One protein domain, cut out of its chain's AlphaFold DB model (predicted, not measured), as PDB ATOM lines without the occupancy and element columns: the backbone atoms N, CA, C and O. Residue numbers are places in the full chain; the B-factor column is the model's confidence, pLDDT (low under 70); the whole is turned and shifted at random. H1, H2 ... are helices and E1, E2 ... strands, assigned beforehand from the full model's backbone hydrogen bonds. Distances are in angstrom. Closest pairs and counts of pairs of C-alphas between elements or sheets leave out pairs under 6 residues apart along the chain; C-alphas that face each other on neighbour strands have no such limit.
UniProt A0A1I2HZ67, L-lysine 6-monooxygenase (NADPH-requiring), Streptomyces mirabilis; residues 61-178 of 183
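This is residues 61 to 178 of the 183 residues of the protein "L-lysine 6-monooxygenase (NADPH-requiring)" of Streptomyces mirabilis (UniProt A0A1I2HZ67). There is little regular structure: H2 packs on the parallel sheet E1 E2, and long loops spread three short helices away. Of 118 printed residues, 37 are in H1, E1, H2, E2, H3, H4, class mixed. It is loose, radius of gyration of the C-alphas 16.9 A, spanning 49 by 34 by 23 A.

In H1, residues 66 to 70, 0 of 1 O i to N i+4 and 2 of 2 O i to N i+3 pairs are within hydrogen-bond range. Residues 94 to 97 (E1), 101 to 112 (H2) and 117 to 120 (E2) make a strand-helix-strand unit, a helix between parallel neighbour strands, its crossover right-handed. N 96 and O 118 are within range, 2.8 A. His 111 and Val 117, the closest C-alphas of H2 and E2, are 6.1 A apart.

C-alpha 66 is at (16.656, 28.318, -3.803). H3, residues 136 to 142, is apart from H4, residues 156 to 160, ending at (14.334, 8.836, -12.961).

pLDDT is under 70 at residues 150 and 156 to 178.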
ATOM      1  N   THR A  61      23.035  18.705 -15.092       79.44
ATOM      2  CA  THR A  61      22.570  20.029 -14.648       79.44
ATOM      3  C   THR A  61      22.536  20.104 -13.119       79.44
ATOM      4  O   THR A  61      21.767  19.368 -12.496       79.44
ATOM      5  N   PRO A  62      23.343  20.979 -12.487       83.94
ATOM      6  CA  PRO A  62      23.321  21.188 -11.041       83.94
ATOM      7  C   PRO A  62      21.943  21.615 -10.524       83.94
ATOM      8  O   PRO A  62      21.379  22.605 -10.987       83.94
ATOM      9  N   ALA A  63      21.430  20.915  -9.513       84.19
ATOM     10  CA  ALA A  63      20.226  21.313  -8.792       84.19
ATOM     11  C   ALA A  63      20.627  22.119  -7.550       84.19
ATOM     12  O   ALA A  63      21.040  21.556  -6.537       84.19
ATOM     13  N   ILE A  64      20.522  23.447  -7.631       86.94
ATOM     14  CA  ILE A  64      20.865  24.348  -6.525       86.94
ATOM     15  C   ILE A  64      19.575  24.738  -5.786       86.94
ATOM     16  O   ILE A  64      18.692  25.346  -6.392       86.94
ATOM     17  N   PRO A  65      19.429  24.414  -4.486       84.81
ATOM     18  CA  PRO A  65      18.256  24.809  -3.717       84.81
ATOM     19  C   PRO A  65      18.123  26.330  -3.640       84.81
ATOM     20  O   PRO A  65      19.085  27.014  -3.296       84.81
ATOM     21  N   ARG A  66      16.912  26.865  -3.842       86.88
ATOM     22  CA  ARG A  66      16.656  28.318  -3.803       86.88
ATOM     23  C   ARG A  66      17.077  28.979  -2.485       86.88
ATOM     24  O   ARG A  66      17.487  30.132  -2.464       86.88
ATOM     25  N   MET A  67      17.045  28.237  -1.373       86.31
ATOM     26  CA  MET A  67      17.544  28.726  -0.079       86.31
ATOM     27  C   MET A  67      19.017  29.167  -0.123       86.31
ATOM     28  O   MET A  67      19.406  30.029   0.659       86.31
ATOM     29  N   ALA A  68      19.823  28.621  -1.043       86.88
ATOM     30  CA  ALA A  68      21.226  28.983  -1.195       86.88
ATOM     31  C   ALA A  68      21.404  30.458  -1.583       86.88
ATOM     32  O   ALA A  68      22.417  31.050  -1.215       86.88
ATOM     33  N   GLU A  69      20.422  31.068  -2.258       86.94
ATOM     34  CA  GLU A  69      20.407  32.497  -2.609       86.94
ATOM     35  C   GLU A  69      20.388  33.402  -1.370       86.94
ATOM     36  O   GLU A  69      20.847  34.537  -1.428       86.94
ATOM     37  N   ARG A  70      19.886  32.893  -0.237       88.25
ATOM     38  CA  ARG A  70      19.715  33.641   1.017       88.25
ATOM     39  C   ARG A  70      20.899  33.501   1.974       88.25
ATOM     40  O   ARG A  70      20.854  34.059   3.068       88.25
ATOM     41  N   LEU A  71      21.920  32.728   1.605       85.94
ATOM     42  CA  LEU A  71      23.110  32.566   2.435       85.94
ATOM     43  C   LEU A  71      23.932  33.868   2.453       85.94
ATOM     44  O   LEU A  71      24.081  34.493   1.400       85.94
ATOM     45  N   PRO A  72      24.479  34.271   3.616       86.81
ATOM     46  CA  PRO A  72      25.341  35.444   3.723       86.81
ATOM     47  C   PRO A  72      26.508  35.417   2.729       86.81
ATOM     48  O   PRO A  72      27.148  34.383   2.542       86.81
ATOM     49  N   GLY A  73      26.820  36.576   2.141       81.81
ATOM     50  CA  GLY A  73      27.891  36.740   1.147       81.81
ATOM     51  C   GLY A  73      29.292  36.244   1.553       81.81
ATOM     52  O   GLY A  73      29.991  35.745   0.677       81.81
ATOM     53  N   PRO A  74      29.709  36.309   2.835       86.31
ATOM     54  CA  PRO A  74      31.007  35.781   3.268       86.31
ATOM     55  C   PRO A  74      31.138  34.251   3.228       86.31
ATOM     56  O   PRO A  74      32.234  33.736   3.423       86.31
ATOM     57  N   ILE A  75      30.043  33.511   3.023       89.12
ATOM     58  CA  ILE A  75      30.079  32.047   2.944       89.12
ATOM     59  C   ILE A  75      30.402  31.641   1.508       89.12
ATOM     60  O   ILE A  75      29.591  31.842   0.598       89.12
ATOM     61  N   GLU A  76      31.561  31.016   1.306       90.38
ATOM     62  CA  GLU A  76      31.886  30.410   0.019       90.38
ATOM     63  C   GLU A  76      30.972  29.210  -0.264       90.38
ATOM     64  O   GLU A  76      30.704  28.369   0.597       90.38
ATOM     65  N   ARG A  77      30.460  29.141  -1.496       90.31
ATOM     66  CA  ARG A  77      29.503  28.122  -1.932       90.31
ATOM     67  C   ARG A  77      30.016  27.461  -3.196       90.31
ATOM     68  O   ARG A  77      30.217  28.125  -4.210       90.31
ATOM     69  N   ILE A  78      30.117  26.140  -3.161       91.69
ATOM     70  CA  ILE A  78      30.471  25.330  -4.321       91.69
ATOM     71  C   ILE A  78      29.488  24.169  -4.456       91.69
ATOM     72  O   ILE A  78      29.171  23.476  -3.492       91.69
ATOM     73  N   HIS A  79      28.973  23.956  -5.666       92.56
ATOM     74  CA  HIS A  79      28.196  22.755  -5.967       92.56
ATOM     75  C   HIS A  79      29.150  21.570  -6.177       92.56
ATOM     76  O   HIS A  79      30.223  21.745  -6.753       92.56
ATOM     77  N   SER A  80      28.747  20.352  -5.801       90.94
ATOM     78  CA  SER A  80      29.569  19.133  -5.939       90.94
ATOM     79  C   SER A  80      30.127  18.922  -7.354       90.94
ATOM     80  O   SER A  80      31.255  18.478  -7.514       90.94
ATOM     81  N   PHE A  81      29.376  19.330  -8.383       88.12
ATOM     82  CA  PHE A  81      29.801  19.344  -9.793       88.12
ATOM     83  C   PHE A  81      31.101  20.132 -10.060       88.12
ATOM     84  O   PHE A  81      31.827  19.839 -11.007       88.12
ATOM     85  N   ARG A  82      31.388  21.161  -9.253       89.81
ATOM     86  CA  ARG A  82      32.587  22.005  -9.365       89.81
ATOM     87  C   ARG A  82      33.689  21.614  -8.377       89.81
ATOM     88  O   ARG A  82      34.827  22.023  -8.587       89.81
ATOM     89  N   TYR A  83      33.372  20.838  -7.341       91.50
ATOM     90  CA  TYR A  83      34.353  20.356  -6.371       91.50
ATOM     91  C   TYR A  83      35.371  19.421  -7.040       91.50
ATOM     92  O   TYR A  83      35.012  18.602  -7.889       91.50
ATOM     93  N   ARG A  84      36.647  19.546  -6.660       88.94
ATOM     94  CA  ARG A  84      37.746  18.727  -7.198       88.94
ATOM     95  C   ARG A  84      38.580  18.100  -6.094       88.94
ATOM     96  O   ARG A  84      38.778  16.890  -6.119       88.94
ATOM     97  N   ASP A  85      39.007  18.902  -5.129       90.19
ATOM     98  CA  ASP A  85      39.867  18.471  -4.034       90.19
ATOM     99  C   ASP A  85      39.670  19.370  -2.792       90.19
ATOM    100  O   ASP A  85      39.110  20.468  -2.920       90.19
ATOM    101  N   PRO A  86      40.068  18.893  -1.594       90.69
ATOM    102  CA  PRO A  86      39.929  19.627  -0.333       90.69
ATOM    103  C   PRO A  86      40.683  20.959  -0.280       90.69
ATOM    104  O   PRO A  86      40.205  21.898   0.358       90.69
ATOM    105  N   ASP A  87      41.838  21.037  -0.939       88.88
ATOM    106  CA  ASP A  87      42.793  22.146  -0.807       88.88
ATOM    107  C   ASP A  87      42.317  23.414  -1.529       88.88
ATOM    108  O   ASP A  87      42.783  24.517  -1.256       88.88
ATOM    109  N   ARG A  88      41.338  23.278  -2.429       89.06
ATOM    110  CA  ARG A  88      40.672  24.405  -3.099       89.06
ATOM    111  C   ARG A  88      39.626  25.119  -2.249       89.06
ATOM    112  O   ARG A  88      39.098  26.128  -2.705       89.06
ATOM    113  N   LEU A  89      39.268  24.590  -1.079       91.62
ATOM    114  CA  LEU A  89      38.310  25.244  -0.188       91.62
ATOM    115  C   LEU A  89      39.046  26.169   0.786       91.62
ATOM    116  O   LEU A  89      40.007  25.701   1.405       91.62
ATOM    117  N   PRO A  90      38.557  27.405   1.020       91.12
ATOM    118  CA  PRO A  90      39.116  28.293   2.036       91.12
ATOM    119  C   PRO A  90      39.199  27.617   3.394       91.12
ATOM    120  O   PRO A  90      38.394  26.731   3.689       91.12
ATOM    121  N   ASP A  91      40.122  28.067   4.236       90.62
ATOM    122  CA  ASP A  91      40.274  27.548   5.591       90.62
ATOM    123  C   ASP A  91      38.972  27.620   6.402       90.62
ATOM    124  O   ASP A  91      38.147  28.522   6.248       90.62
ATOM    125  N   GLY A  92      38.803  26.648   7.302       90.94
ATOM    126  CA  GLY A  92      37.655  26.556   8.204       90.94
ATOM    127  C   GLY A  92      36.781  25.320   7.995       90.94
ATOM    128  O   GLY A  92      37.115  24.392   7.243       90.94
ATOM    129  N   ALA A  93      35.663  25.299   8.725       94.62
ATOM    130  CA  ALA A  93      34.708  24.199   8.720       94.62
ATOM    131  C   ALA A  93      33.853  24.192   7.443       94.62
ATOM    132  O   ALA A  93      33.455  25.240   6.939       94.62
ATOM    133  N   VAL A  94      33.528  22.997   6.948       96.25
ATOM    134  CA  VAL A  94      32.762  22.803   5.711       96.25
ATOM    135  C   VAL A  94      31.406  22.181   6.027       96.25
ATOM    136  O   VAL A  94      31.334  21.134   6.666       96.25
ATOM    137  N   LEU A  95      30.323  22.796   5.545       94.94
ATOM    138  CA  LEU A  95      28.987  22.201   5.550       94.94
ATOM    139  C   LEU A  95      28.708  21.538   4.199       94.94
ATOM    140  O   LEU A  95      28.558  22.215   3.183       94.94
ATOM    141  N   VAL A  96      28.569  20.217   4.195       94.25
ATOM    142  CA  VAL A  96      28.109  19.457   3.032       94.25
ATOM    143  C   VAL A  96      26.594  19.299   3.110       94.25
ATOM    144  O   VAL A  96      26.064  18.735   4.069       94.25
ATOM    145  N   VAL A  97      25.885  19.795   2.095       92.06
ATOM    146  CA  VAL A  97      24.421  19.716   2.017       92.06
ATOM    147  C   VAL A  97      24.001  18.590   1.080       92.06
ATOM    148  O   VAL A  97      24.246  18.649  -0.124       92.06
ATOM    149  N   GLY A  98      23.323  17.586   1.637       87.31
ATOM    150  CA  GLY A  98      22.808  16.440   0.896       87.31
ATOM    151  C   GLY A  98      23.653  15.181   1.077       87.31
ATOM    152  O   GLY A  98      24.879  15.193   1.021       87.31
ATOM    153  N   THR A  99      22.959  14.061   1.261       84.62
ATOM    154  CA  THR A  99      23.535  12.730   1.516       84.62
ATOM    155  C   THR A  99      23.396  11.796   0.319       84.62
ATOM    156  O   THR A  99      23.250  10.586   0.470       84.62
ATOM    157  N   GLY A 100      23.389  12.365  -0.888       80.75
ATOM    158  CA  GLY A 100      23.590  11.580  -2.100       80.75
ATOM    159  C   GLY A 100      25.033  11.075  -2.185       80.75
ATOM    160  O   GLY A 100      25.895  11.473  -1.400       80.75
ATOM    161  N   GLN A 101      25.306  10.248  -3.191       81.31
ATOM    162  CA  GLN A 101      26.624   9.654  -3.441       81.31
ATOM    163  C   GLN A 101      27.772  10.675  -3.375       81.31
ATOM    164  O   GLN A 101      28.678  10.534  -2.554       81.31
ATOM    165  N   SER A 102      27.689  11.756  -4.160       88.19
ATOM    166  CA  SER A 102      28.716  12.804  -4.165       88.19
ATOM    167  C   SER A 102      28.867  13.488  -2.807       88.19
ATOM    168  O   SER A 102      29.986  13.729  -2.377       88.19
ATOM    169  N   GLY A 103      27.763  13.793  -2.116       89.94
ATOM    170  CA  GLY A 103      27.803  14.492  -0.828       89.94
ATOM    171  C   GLY A 103      28.573  13.697   0.220       89.94
ATOM    172  O   GLY A 103      29.484  14.213   0.859       89.94
ATOM    173  N   CYS A 104      28.286  12.404   0.336       86.12
ATOM    174  CA  CYS A 104      28.978  11.565   1.302       86.12
ATOM    175  C   CYS A 104      30.441  11.290   0.936       86.12
ATOM    176  O   CYS A 104      31.285  11.309   1.826       86.12
ATOM    177  N   GLN A 105      30.762  11.086  -0.345       87.06
ATOM    178  CA  GLN A 105      32.155  10.919  -0.783       87.06
ATOM    179  C   GLN A 105      32.985  12.188  -0.543       87.06
ATOM    180  O   GLN A 105      34.132  12.103  -0.114       87.06
ATOM    181  N   ILE A 106      32.402  13.369  -0.775       92.44
ATOM    182  CA  ILE A 106      33.047  14.655  -0.488       92.44
ATOM    183  C   ILE A 106      33.233  14.828   1.020       92.44
ATOM    184  O   ILE A 106      34.324  15.179   1.456       92.44
ATOM    185  N   ALA A 107      32.203  14.546   1.823       92.62
ATOM    186  CA  ALA A 107      32.296  14.639   3.277       92.62
ATOM    187  C   ALA A 107      33.390  13.718   3.846       92.62
ATOM    188  O   ALA A 107      34.178  14.155   4.680       92.62
ATOM    189  N   GLU A 108      33.482  12.476   3.356       89.12
ATOM    190  CA  GLU A 108      34.547  11.532   3.714       89.12
ATOM    191  C   GLU A 108      35.927  12.050   3.281       89.12
ATOM    192  O   GLU A 108      36.853  12.068   4.086       89.12
ATOM    193  N   ALA A 109      36.069  12.523   2.038       90.75
ATOM    194  CA  ALA A 109      37.336  13.050   1.534       90.75
ATOM    195  C   ALA A 109      37.834  14.265   2.334       90.75
ATOM    196  O   ALA A 109      39.016  14.333   2.660       90.75
ATOM    197  N   LEU A 110      36.943  15.196   2.681       94.25
ATOM    198  CA  LEU A 110      37.272  16.362   3.502       94.25
ATOM    199  C   LEU A 110      37.656  15.966   4.931       94.25
ATOM    200  O   LEU A 110      38.617  16.501   5.477       94.25
ATOM    201  N   HIS A 111      36.938  15.008   5.521       93.19
ATOM    202  CA  HIS A 111      37.248  14.500   6.854       93.19
ATOM    203  C   HIS A 111      38.629  13.833   6.900       93.19
ATOM    204  O   HIS A 111      39.425  14.125   7.788       93.19
ATOM    205  N   LEU A 112      38.945  12.994   5.907       91.56
ATOM    206  CA  LEU A 112      40.259  12.356   5.778       91.56
ATOM    207  C   LEU A 112      41.386  13.365   5.516       91.56
ATOM    208  O   LEU A 112      42.519  13.120   5.912       91.56
ATOM    209  N   ALA A 113      41.077  14.508   4.900       93.31
ATOM    210  CA  ALA A 113      42.001  15.631   4.743       93.31
ATOM    211  C   ALA A 113      42.143  16.496   6.017       93.31
ATOM    212  O   ALA A 113      42.754  17.559   5.976       93.31
ATOM    213  N   GLY A 114      41.563  16.077   7.148       94.25
ATOM    214  CA  GLY A 114      41.679  16.769   8.435       94.25
ATOM    215  C   GLY A 114      40.762  17.985   8.595       94.25
ATOM    216  O   GLY A 114      40.906  18.740   9.556       94.25
ATOM    217  N   ARG A 115      39.804  18.197   7.685       95.00
ATOM    218  CA  ARG A 115      38.853  19.312   7.778       95.00
ATOM    219  C   ARG A 115      37.762  19.002   8.806       95.00
ATOM    220  O   ARG A 115      37.299  17.869   8.929       95.00
ATOM    221  N   GLN A 116      37.270  20.037   9.489       96.25
ATOM    222  CA  GLN A 116      36.026  19.937  10.252       96.25
ATOM    223  C   GLN A 116      34.840  19.920   9.280       96.25
ATOM    224  O   GLN A 116      34.608  20.894   8.563       96.25
ATOM    225  N   VAL A 117      34.085  18.820   9.256       96.56
ATOM    226  CA  VAL A 117      32.974  18.615   8.315       96.56
ATOM    227  C   VAL A 117      31.653  18.474   9.062       96.56
ATOM    228  O   VAL A 117      31.509  17.639   9.952       96.56
ATOM    229  N   HIS A 118      30.660  19.254   8.648       95.56
ATOM    230  CA  HIS A 118      29.264  19.116   9.045       95.56
ATOM    231  C   HIS A 118      28.464  18.559   7.865       95.56
ATOM    232  O   HIS A 118      28.623  19.014   6.735       95.56
ATOM    233  N   LEU A 119      27.587  17.585   8.109       92.75
ATOM    234  CA  LEU A 119      26.773  16.952   7.067       92.75
ATOM    235  C   LEU A 119      25.286  17.212   7.328       92.75
ATOM    236  O   LEU A 119      24.726  16.705   8.299       92.75
ATOM    237  N   ALA A 120      24.631  17.973   6.448       91.50
ATOM    238  CA  ALA A 120      23.184  18.159   6.487       91.50
ATOM    239  C   ALA A 120      22.488  16.979   5.794       91.50
ATOM    240  O   ALA A 120      22.579  16.800   4.574       91.50
ATOM    241  N   VAL A 121      21.805  16.163   6.597       86.25
ATOM    242  CA  VAL A 121      21.171  14.914   6.162       86.25
ATOM    243  C   VAL A 121      19.752  15.140   5.637       86.25
ATOM    244  O   VAL A 121      18.978  15.888   6.229       86.25
ATOM    245  N   GLY A 122      19.414  14.480   4.526       79.44
ATOM    246  CA  GLY A 122      18.071  14.495   3.938       79.44
ATOM    247  C   GLY A 122      17.335  13.163   4.102       79.44
ATOM    248  O   GLY A 122      17.762  12.289   4.854       79.44
ATOM    249  N   SER A 123      16.253  12.983   3.344       77.81
ATOM    250  CA  SER A 123      15.444  11.754   3.299       77.81
ATOM    251  C   SER A 123      16.035  10.635   2.428       77.81
ATOM    252  O   SER A 123      15.372   9.627   2.198       77.81
ATOM    253  N   ALA A 124      17.263  10.801   1.921       72.56
ATOM    254  CA  ALA A 124      17.907   9.804   1.072       72.56
ATOM    255  C   ALA A 124      18.030   8.458   1.817       72.56
ATOM    256  O   ALA A 124      18.545   8.439   2.944       72.56
ATOM    257  N   PRO A 125      17.578   7.342   1.216       70.19
ATOM    258  CA  PRO A 125      17.614   6.048   1.875       70.19
ATOM    259  C   PRO A 125      19.058   5.558   2.023       70.19
ATOM    260  O   PRO A 125      19.942   5.875   1.225       70.19
ATOM    261  N   ARG A 126      19.310   4.776   3.071       72.56
ATOM    262  CA  ARG A 126      20.621   4.179   3.358       72.56
ATOM    263  C   ARG A 126      20.565   2.692   3.054       72.56
ATOM    264  O   ARG A 126      19.531   2.071   3.282       72.56
ATOM    265  N   VAL A 127      21.659   2.128   2.553       75.50
ATOM    266  CA  VAL A 127      21.766   0.689   2.307       75.50
ATOM    267  C   VAL A 127      23.076   0.168   2.875       75.50
ATOM    268  O   VAL A 127      24.101   0.847   2.806       75.50
ATOM    269  N   ALA A 128      23.036  -1.042   3.424       78.75
ATOM    270  CA  ALA A 128      24.248  -1.776   3.741       78.75
ATOM    271  C   ALA A 128      25.025  -2.033   2.446       78.75
ATOM    272  O   ALA A 128      24.454  -2.558   1.487       78.75
ATOM    273  N   ARG A 129      26.312  -1.657   2.382       81.06
ATOM    274  CA  ARG A 129      27.115  -1.908   1.170       81.06
ATOM    275  C   ARG A 129      27.276  -3.407   0.936       81.06
ATOM    276  O   ARG A 129      27.177  -3.854  -0.203       81.06
ATOM    277  N   PHE A 130      27.474  -4.158   2.017       84.81
ATOM    278  CA  PHE A 130      27.613  -5.605   1.993       84.81
ATOM    279  C   PHE A 130      26.562  -6.260   2.880       84.81
ATOM    280  O   PHE A 130      26.354  -5.865   4.023       84.81
ATOM    281  N   TYR A 131      25.940  -7.315   2.370       85.38
ATOM    282  CA  TYR A 131      25.037  -8.168   3.127       85.38
ATOM    283  C   TYR A 131      25.344  -9.628   2.801       85.38
ATOM    284  O   TYR A 131      25.419 -10.004   1.631       85.38
ATOM    285  N   ARG A 132      25.570 -10.444   3.841       89.19
ATOM    286  CA  ARG A 132      25.922 -11.878   3.735       89.19
ATOM    287  C   ARG A 132      27.084 -12.146   2.764       89.19
ATOM    288  O   ARG A 132      27.011 -13.036   1.925       89.19
ATOM    289  N   GLY A 133      28.147 -11.347   2.875       88.44
ATOM    290  CA  GLY A 133      29.365 -11.494   2.070       88.44
ATOM    291  C   GLY A 133      29.253 -10.999   0.626       88.44
ATOM    292  O   GLY A 133      30.160 -11.245  -0.162       88.44
ATOM    293  N   ARG A 134      28.161 -10.315   0.261       87.25
ATOM    294  CA  ARG A 134      27.916  -9.856  -1.111       87.25
ATOM    295  C   ARG A 134      27.517  -8.394  -1.170       87.25
ATOM    296  O   ARG A 134      26.865  -7.887  -0.261       87.25
ATOM    297  N   ASP A 135      27.921  -7.744  -2.253       87.44
ATOM    298  CA  ASP A 135      27.629  -6.341  -2.539       87.44
ATOM    299  C   ASP A 135      26.126  -6.102  -2.750       87.44
ATOM    300  O   ASP A 135      25.433  -6.941  -3.329       87.44
ATOM    301  N   CYS A 136      25.611  -4.949  -2.325       85.06
ATOM    302  CA  CYS A 136      24.206  -4.596  -2.518       85.06
ATOM    303  C   CYS A 136      23.781  -4.588  -3.994       85.06
ATOM    304  O   CYS A 136      22.653  -4.974  -4.292       85.06
ATOM    305  N   VAL A 137      24.672  -4.233  -4.925       84.19
ATOM    306  CA  VAL A 137      24.394  -4.287  -6.368       84.19
ATOM    307  C   VAL A 137      24.254  -5.732  -6.846       84.19
ATOM    308  O   VAL A 137      23.381  -6.006  -7.661       84.19
ATOM    309  N   ALA A 138      25.033  -6.669  -6.296       86.19
ATOM    310  CA  ALA A 138      24.893  -8.090  -6.623       86.19
ATOM    311  C   ALA A 138      23.516  -8.630  -6.204       86.19
ATOM    312  O   ALA A 138      22.893  -9.383  -6.944       86.19
ATOM    313  N   TRP A 139      23.000  -8.200  -5.049       88.94
ATOM    314  CA  TRP A 139      21.638  -8.543  -4.631       88.94
ATOM    315  C   TRP A 139      20.563  -7.910  -5.523       88.94
ATOM    316  O   TRP A 139      19.554  -8.552  -5.815       88.94
ATOM    317  N   LEU A 140      20.752  -6.660  -5.962       87.31
ATOM    318  CA  LEU A 140      19.823  -5.996  -6.885       87.31
ATOM    319  C   LEU A 140      19.766  -6.704  -8.244       87.31
ATOM    320  O   LEU A 140      18.685  -6.828  -8.819       87.31
ATOM    321  N   ASP A 141      20.903  -7.187  -8.734       87.19
ATOM    322  CA  ASP A 141      20.976  -7.958  -9.972       87.19
ATOM    323  C   ASP A 141      20.232  -9.297  -9.838       87.19
ATOM    324  O   ASP A 141      19.285  -9.564 -10.577       87.19
ATOM    325  N   GLU A 142      20.548 -10.086  -8.809       88.56
ATOM    326  CA  GLU A 142      19.945 -11.412  -8.611       88.56
ATOM    327  C   GLU A 142      18.446 -11.395  -8.335       88.56
ATOM    328  O   GLU A 142      17.722 -12.306  -8.730       88.56
ATOM    329  N   THR A 143      17.959 -10.361  -7.654       88.94
ATOM    330  CA  THR A 143      16.523 -10.192  -7.398       88.94
ATOM    331  C   THR A 143      15.770  -9.634  -8.612       88.94
ATOM    332  O   THR A 143      14.574  -9.353  -8.520       88.94
ATOM    333  N   GLY A 144      16.454  -9.442  -9.748       84.88
ATOM    334  CA  GLY A 144      15.881  -8.913 -10.983       84.88
ATOM    335  C   GLY A 144      15.537  -7.426 -10.907       84.88
ATOM    336  O   GLY A 144      14.798  -6.917 -11.749       84.88
ATOM    337  N   HIS A 145      16.038  -6.694  -9.907       83.62
ATOM    338  CA  HIS A 145      15.789  -5.257  -9.789       83.62
ATOM    339  C   HIS A 145      16.429  -4.483 -10.946       83.62
ATOM    340  O   HIS A 145      15.795  -3.583 -11.489       83.62
ATOM    341  N   CYS A 146      17.639  -4.863 -11.363       79.00
ATOM    342  CA  CYS A 146      18.336  -4.242 -12.494       79.00
ATOM    343  C   CYS A 146      17.693  -4.548 -13.859       79.00
ATOM    344  O   CYS A 146      17.903  -3.795 -14.805       79.00
ATOM    345  N   ALA A 147      16.887  -5.610 -13.954       81.50
ATOM    346  CA  ALA A 147      16.183  -5.997 -15.178       81.50
ATOM    347  C   ALA A 147      14.840  -5.267 -15.370       81.50
ATOM    348  O   ALA A 147      14.209  -5.398 -16.418       81.50
ATOM    349  N   ARG A 148      14.374  -4.504 -14.370       79.69
ATOM    350  CA  ARG A 148      13.114  -3.760 -14.461       79.69
ATOM    351  C   ARG A 148      13.254  -2.546 -15.378       79.69
ATOM    352  O   ARG A 148      13.995  -1.611 -15.079       79.69
ATOM    353  N   GLY A 149      12.489  -2.550 -16.468       76.69
ATOM    354  CA  GLY A 149      12.344  -1.402 -17.356       76.69
ATOM    355  C   GLY A 149      11.479  -0.289 -16.755       76.69
ATOM    356  O   GLY A 149      10.793  -0.469 -15.744       76.69
ATOM    357  N   LEU A 150      11.512   0.890 -17.382       69.75
ATOM    358  CA  LEU A 150      10.701   2.052 -16.982       69.75
ATOM    359  C   LEU A 150       9.189   1.790 -17.073       69.75
ATOM    360  O   LEU A 150       8.420   2.415 -16.352       69.75
ATOM    361  N   ASP A 151       8.791   0.860 -17.935       77.38
ATOM    362  CA  ASP A 151       7.432   0.357 -18.138       77.38
ATOM    363  C   ASP A 151       6.873  -0.407 -16.930       77.38
ATOM    364  O   ASP A 151       5.661  -0.538 -16.792       77.38
ATOM    365  N   SER A 152       7.739  -0.865 -16.022       76.81
ATOM    366  CA  SER A 152       7.329  -1.525 -14.776       76.81
ATOM    367  C   SER A 152       6.948  -0.558 -13.644       76.81
ATOM    368  O   SER A 152       6.651  -1.005 -12.533       76.81
ATOM    369  N   PHE A 153       6.970   0.756 -13.897       73.00
ATOM    370  CA  PHE A 153       6.666   1.786 -12.906       73.00
ATOM    371  C   PHE A 153       5.498   2.673 -13.345       73.00
ATOM    372  O   PHE A 153       5.510   3.215 -14.447       73.00
ATOM    373  N   ASP A 154       4.554   2.914 -12.429       74.69
ATOM    374  CA  ASP A 154       3.393   3.793 -12.662       74.69
ATOM    375  C   ASP A 154       3.793   5.242 -12.999       74.69
ATOM    376  O   ASP A 154       3.087   5.945 -13.717       74.69
ATOM    377  N   ASP A 155       4.952   5.688 -12.497       75.19
ATOM    378  CA  ASP A 155       5.538   6.995 -12.794       75.19
ATOM    379  C   ASP A 155       7.044   6.875 -13.078       75.19
ATOM    380  O   ASP A 155       7.906   6.998 -12.198       75.19
ATOM    381  N   ALA A 156       7.368   6.657 -14.352       66.62
ATOM    382  CA  ALA A 156       8.739   6.610 -14.855       66.62
ATOM    383  C   ALA A 156       9.519   7.922 -14.613       66.62
ATOM    384  O   ALA A 156      10.746   7.900 -14.463       66.62
ATOM    385  N   SER A 157       8.829   9.068 -14.547       65.44
ATOM    386  CA  SER A 157       9.456  10.374 -14.320       65.44
ATOM    387  C   SER A 157       9.920  10.525 -12.869       65.44
ATOM    388  O   SER A 157      11.054  10.950 -12.626       65.44
ATOM    389  N   ALA A 158       9.110  10.061 -11.912       61.03
ATOM    390  CA  ALA A 158       9.485  10.013 -10.506       61.03
ATOM    391  C   ALA A 158      10.640   9.038 -10.259       61.03
ATOM    392  O   ALA A 158      11.524   9.342  -9.459       61.03
ATOM    393  N   VAL A 159      10.682   7.895 -10.955       60.38
ATOM    394  CA  VAL A 159      11.773   6.910 -10.814       60.38
ATOM    395  C   VAL A 159      13.108   7.468 -11.297       60.38
ATOM    396  O   VAL A 159      14.121   7.275 -10.630       60.38
ATOM    397  N   ARG A 160      13.115   8.231 -12.397       61.16
ATOM    398  CA  ARG A 160      14.334   8.836 -12.961       61.16
ATOM    399  C   ARG A 160      15.046   9.788 -11.997       61.16
ATOM    400  O   ARG A 160      16.261   9.946 -12.082       61.16
ATOM    401  N   MET A 161      14.291  10.420 -11.099       58.72
ATOM    402  CA  MET A 161      14.800  11.379 -10.116       58.72
ATOM    403  C   MET A 161      14.907  10.790  -8.704       58.72
ATOM    404  O   MET A 161      15.243  11.521  -7.767       58.72
ATOM    405  N   ARG A 162      14.640   9.486  -8.519       61.84
ATOM    406  CA  ARG A 162      14.801   8.845  -7.211       61.84
ATOM    407  C   ARG A 162      16.253   8.933  -6.769       61.84
ATOM    408  O   ARG A 162      17.186   8.629  -7.507       61.84
ATOM    409  N   VAL A 163      16.427   9.356  -5.523       56.03
ATOM    410  CA  VAL A 163      17.743   9.460  -4.907       56.03
ATOM    411  C   VAL A 163      18.273   8.049  -4.683       56.03
ATOM    412  O   VAL A 163      17.632   7.239  -4.013       56.03
ATOM    413  N   ASN A 164      19.446   7.762  -5.246       62.06
ATOM    414  CA  ASN A 164      20.128   6.496  -5.014       62.06
ATOM    415  C   ASN A 164      20.400   6.282  -3.524       62.06
ATOM    416  O   ASN A 164      20.684   7.229  -2.784       62.06
ATOM    417  N   HIS A 165      20.359   5.016  -3.109       62.22
ATOM    418  CA  HIS A 165      20.740   4.633  -1.761       62.22
ATOM    419  C   HIS A 165      22.186   5.047  -1.483       62.22
ATOM    420  O   HIS A 165      23.070   4.960  -2.345       62.22
ATOM    421  N   TYR A 166      22.427   5.511  -0.264       65.38
ATOM    422  CA  TYR A 166      23.761   5.890   0.157       65.38
ATOM    423  C   TYR A 166      24.644   4.658   0.418       65.38
ATOM    424  O   TYR A 166      24.294   3.799   1.224       65.38
ATOM    425  N   ALA A 167      25.802   4.634  -0.243       61.47
ATOM    426  CA  ALA A 167      26.925   3.714  -0.059       61.47
ATOM    427  C   ALA A 167      28.196   4.413  -0.577       61.47
ATOM    428  O   ALA A 167      28.118   5.042  -1.626       61.47
ATOM    429  N   THR A 168      29.348   4.361   0.098       63.00
ATOM    430  CA  THR A 168      30.586   4.919  -0.492       63.00
ATOM    431  C   THR A 168      31.188   3.943  -1.510       63.00
ATOM    432  O   THR A 168      30.846   2.764  -1.515       63.00
ATOM    433  N   GLY A 169      32.058   4.429  -2.405       56.38
ATOM    434  CA  GLY A 169      32.736   3.598  -3.417       56.38
ATOM    435  C   GLY A 169      34.245   3.417  -3.203       56.38
ATOM    436  O   GLY A 169      34.870   2.638  -3.919       56.38
ATOM    437  N   ARG A 170      34.848   4.140  -2.248       60.53
ATOM    438  CA  ARG A 170      36.294   4.093  -1.966       60.53
ATOM    439  C   ARG A 170      36.652   2.806  -1.219       60.53
ATOM    440  O   ARG A 170      35.904   2.401  -0.336       60.53
ATOM    441  N   ASP A 171      37.773   2.174  -1.574       59.31
ATOM    442  CA  ASP A 171      38.294   0.946  -0.942       59.31
ATOM    443  C   ASP A 171      37.277  -0.214  -0.849       59.31
ATOM    444  O   ASP A 171      37.190  -0.900   0.167       59.31
ATOM    445  N   GLY A 172      36.458  -0.414  -1.889       60.22
ATOM    446  CA  GLY A 172      35.384  -1.424  -1.892       60.22
ATOM    447  C   GLY A 172      34.047  -0.929  -1.327       60.22
ATOM    448  O   GLY A 172      33.037  -1.618  -1.443       60.22
ATOM    449  N   GLY A 173      34.017   0.299  -0.811       58.31
ATOM    450  CA  GLY A 173      32.821   0.949  -0.304       58.31
ATOM    451  C   GLY A 173      32.502   0.583   1.139       58.31
ATOM    452  O   GLY A 173      32.763  -0.522   1.609       58.31
ATOM    453  N   ARG A 174      31.925   1.536   1.863       63.44
ATOM    454  CA  ARG A 174      31.524   1.388   3.262       63.44
ATOM    455  C   ARG A 174      30.136   1.974   3.465       63.44
ATOM    456  O   ARG A 174      29.668   2.837   2.714       63.44
ATOM    457  N   GLU A 175      29.482   1.498   4.512       64.00
ATOM    458  CA  GLU A 175      28.355   2.205   5.103       64.00
ATOM    459  C   GLU A 175      28.891   3.483   5.751       64.00
ATOM    460  O   GLU A 175      29.939   3.461   6.398       64.00
ATOM    461  N   GLY A 176      28.214   4.615   5.576       56.00
ATOM    462  CA  GLY A 176      28.575   5.801   6.358       56.00
ATOM    463  C   GLY A 176      28.048   5.746   7.779       56.00
ATOM    464  O   GLY A 176      27.307   4.828   8.136       56.00
ATOM    465  N   PRO A 177      28.388   6.760   8.590       49.47
ATOM    466  CA  PRO A 177      28.179   6.720  10.027       49.47
ATOM    467  C   PRO A 177      26.712   6.443  10.365       49.47
ATOM    468  O   PRO A 177      25.799   7.161   9.925       49.47
ATOM    469  N   ALA A 178      26.497   5.378  11.140       43.44
ATOM    470  CA  ALA A 178      25.213   5.051  11.733       43.44
ATOM    471  C   ALA A 178      24.750   6.215  12.622       43.44
ATOM    472  O   ALA A 178      25.560   6.887  13.265       43.44
TER     473      ALA A 178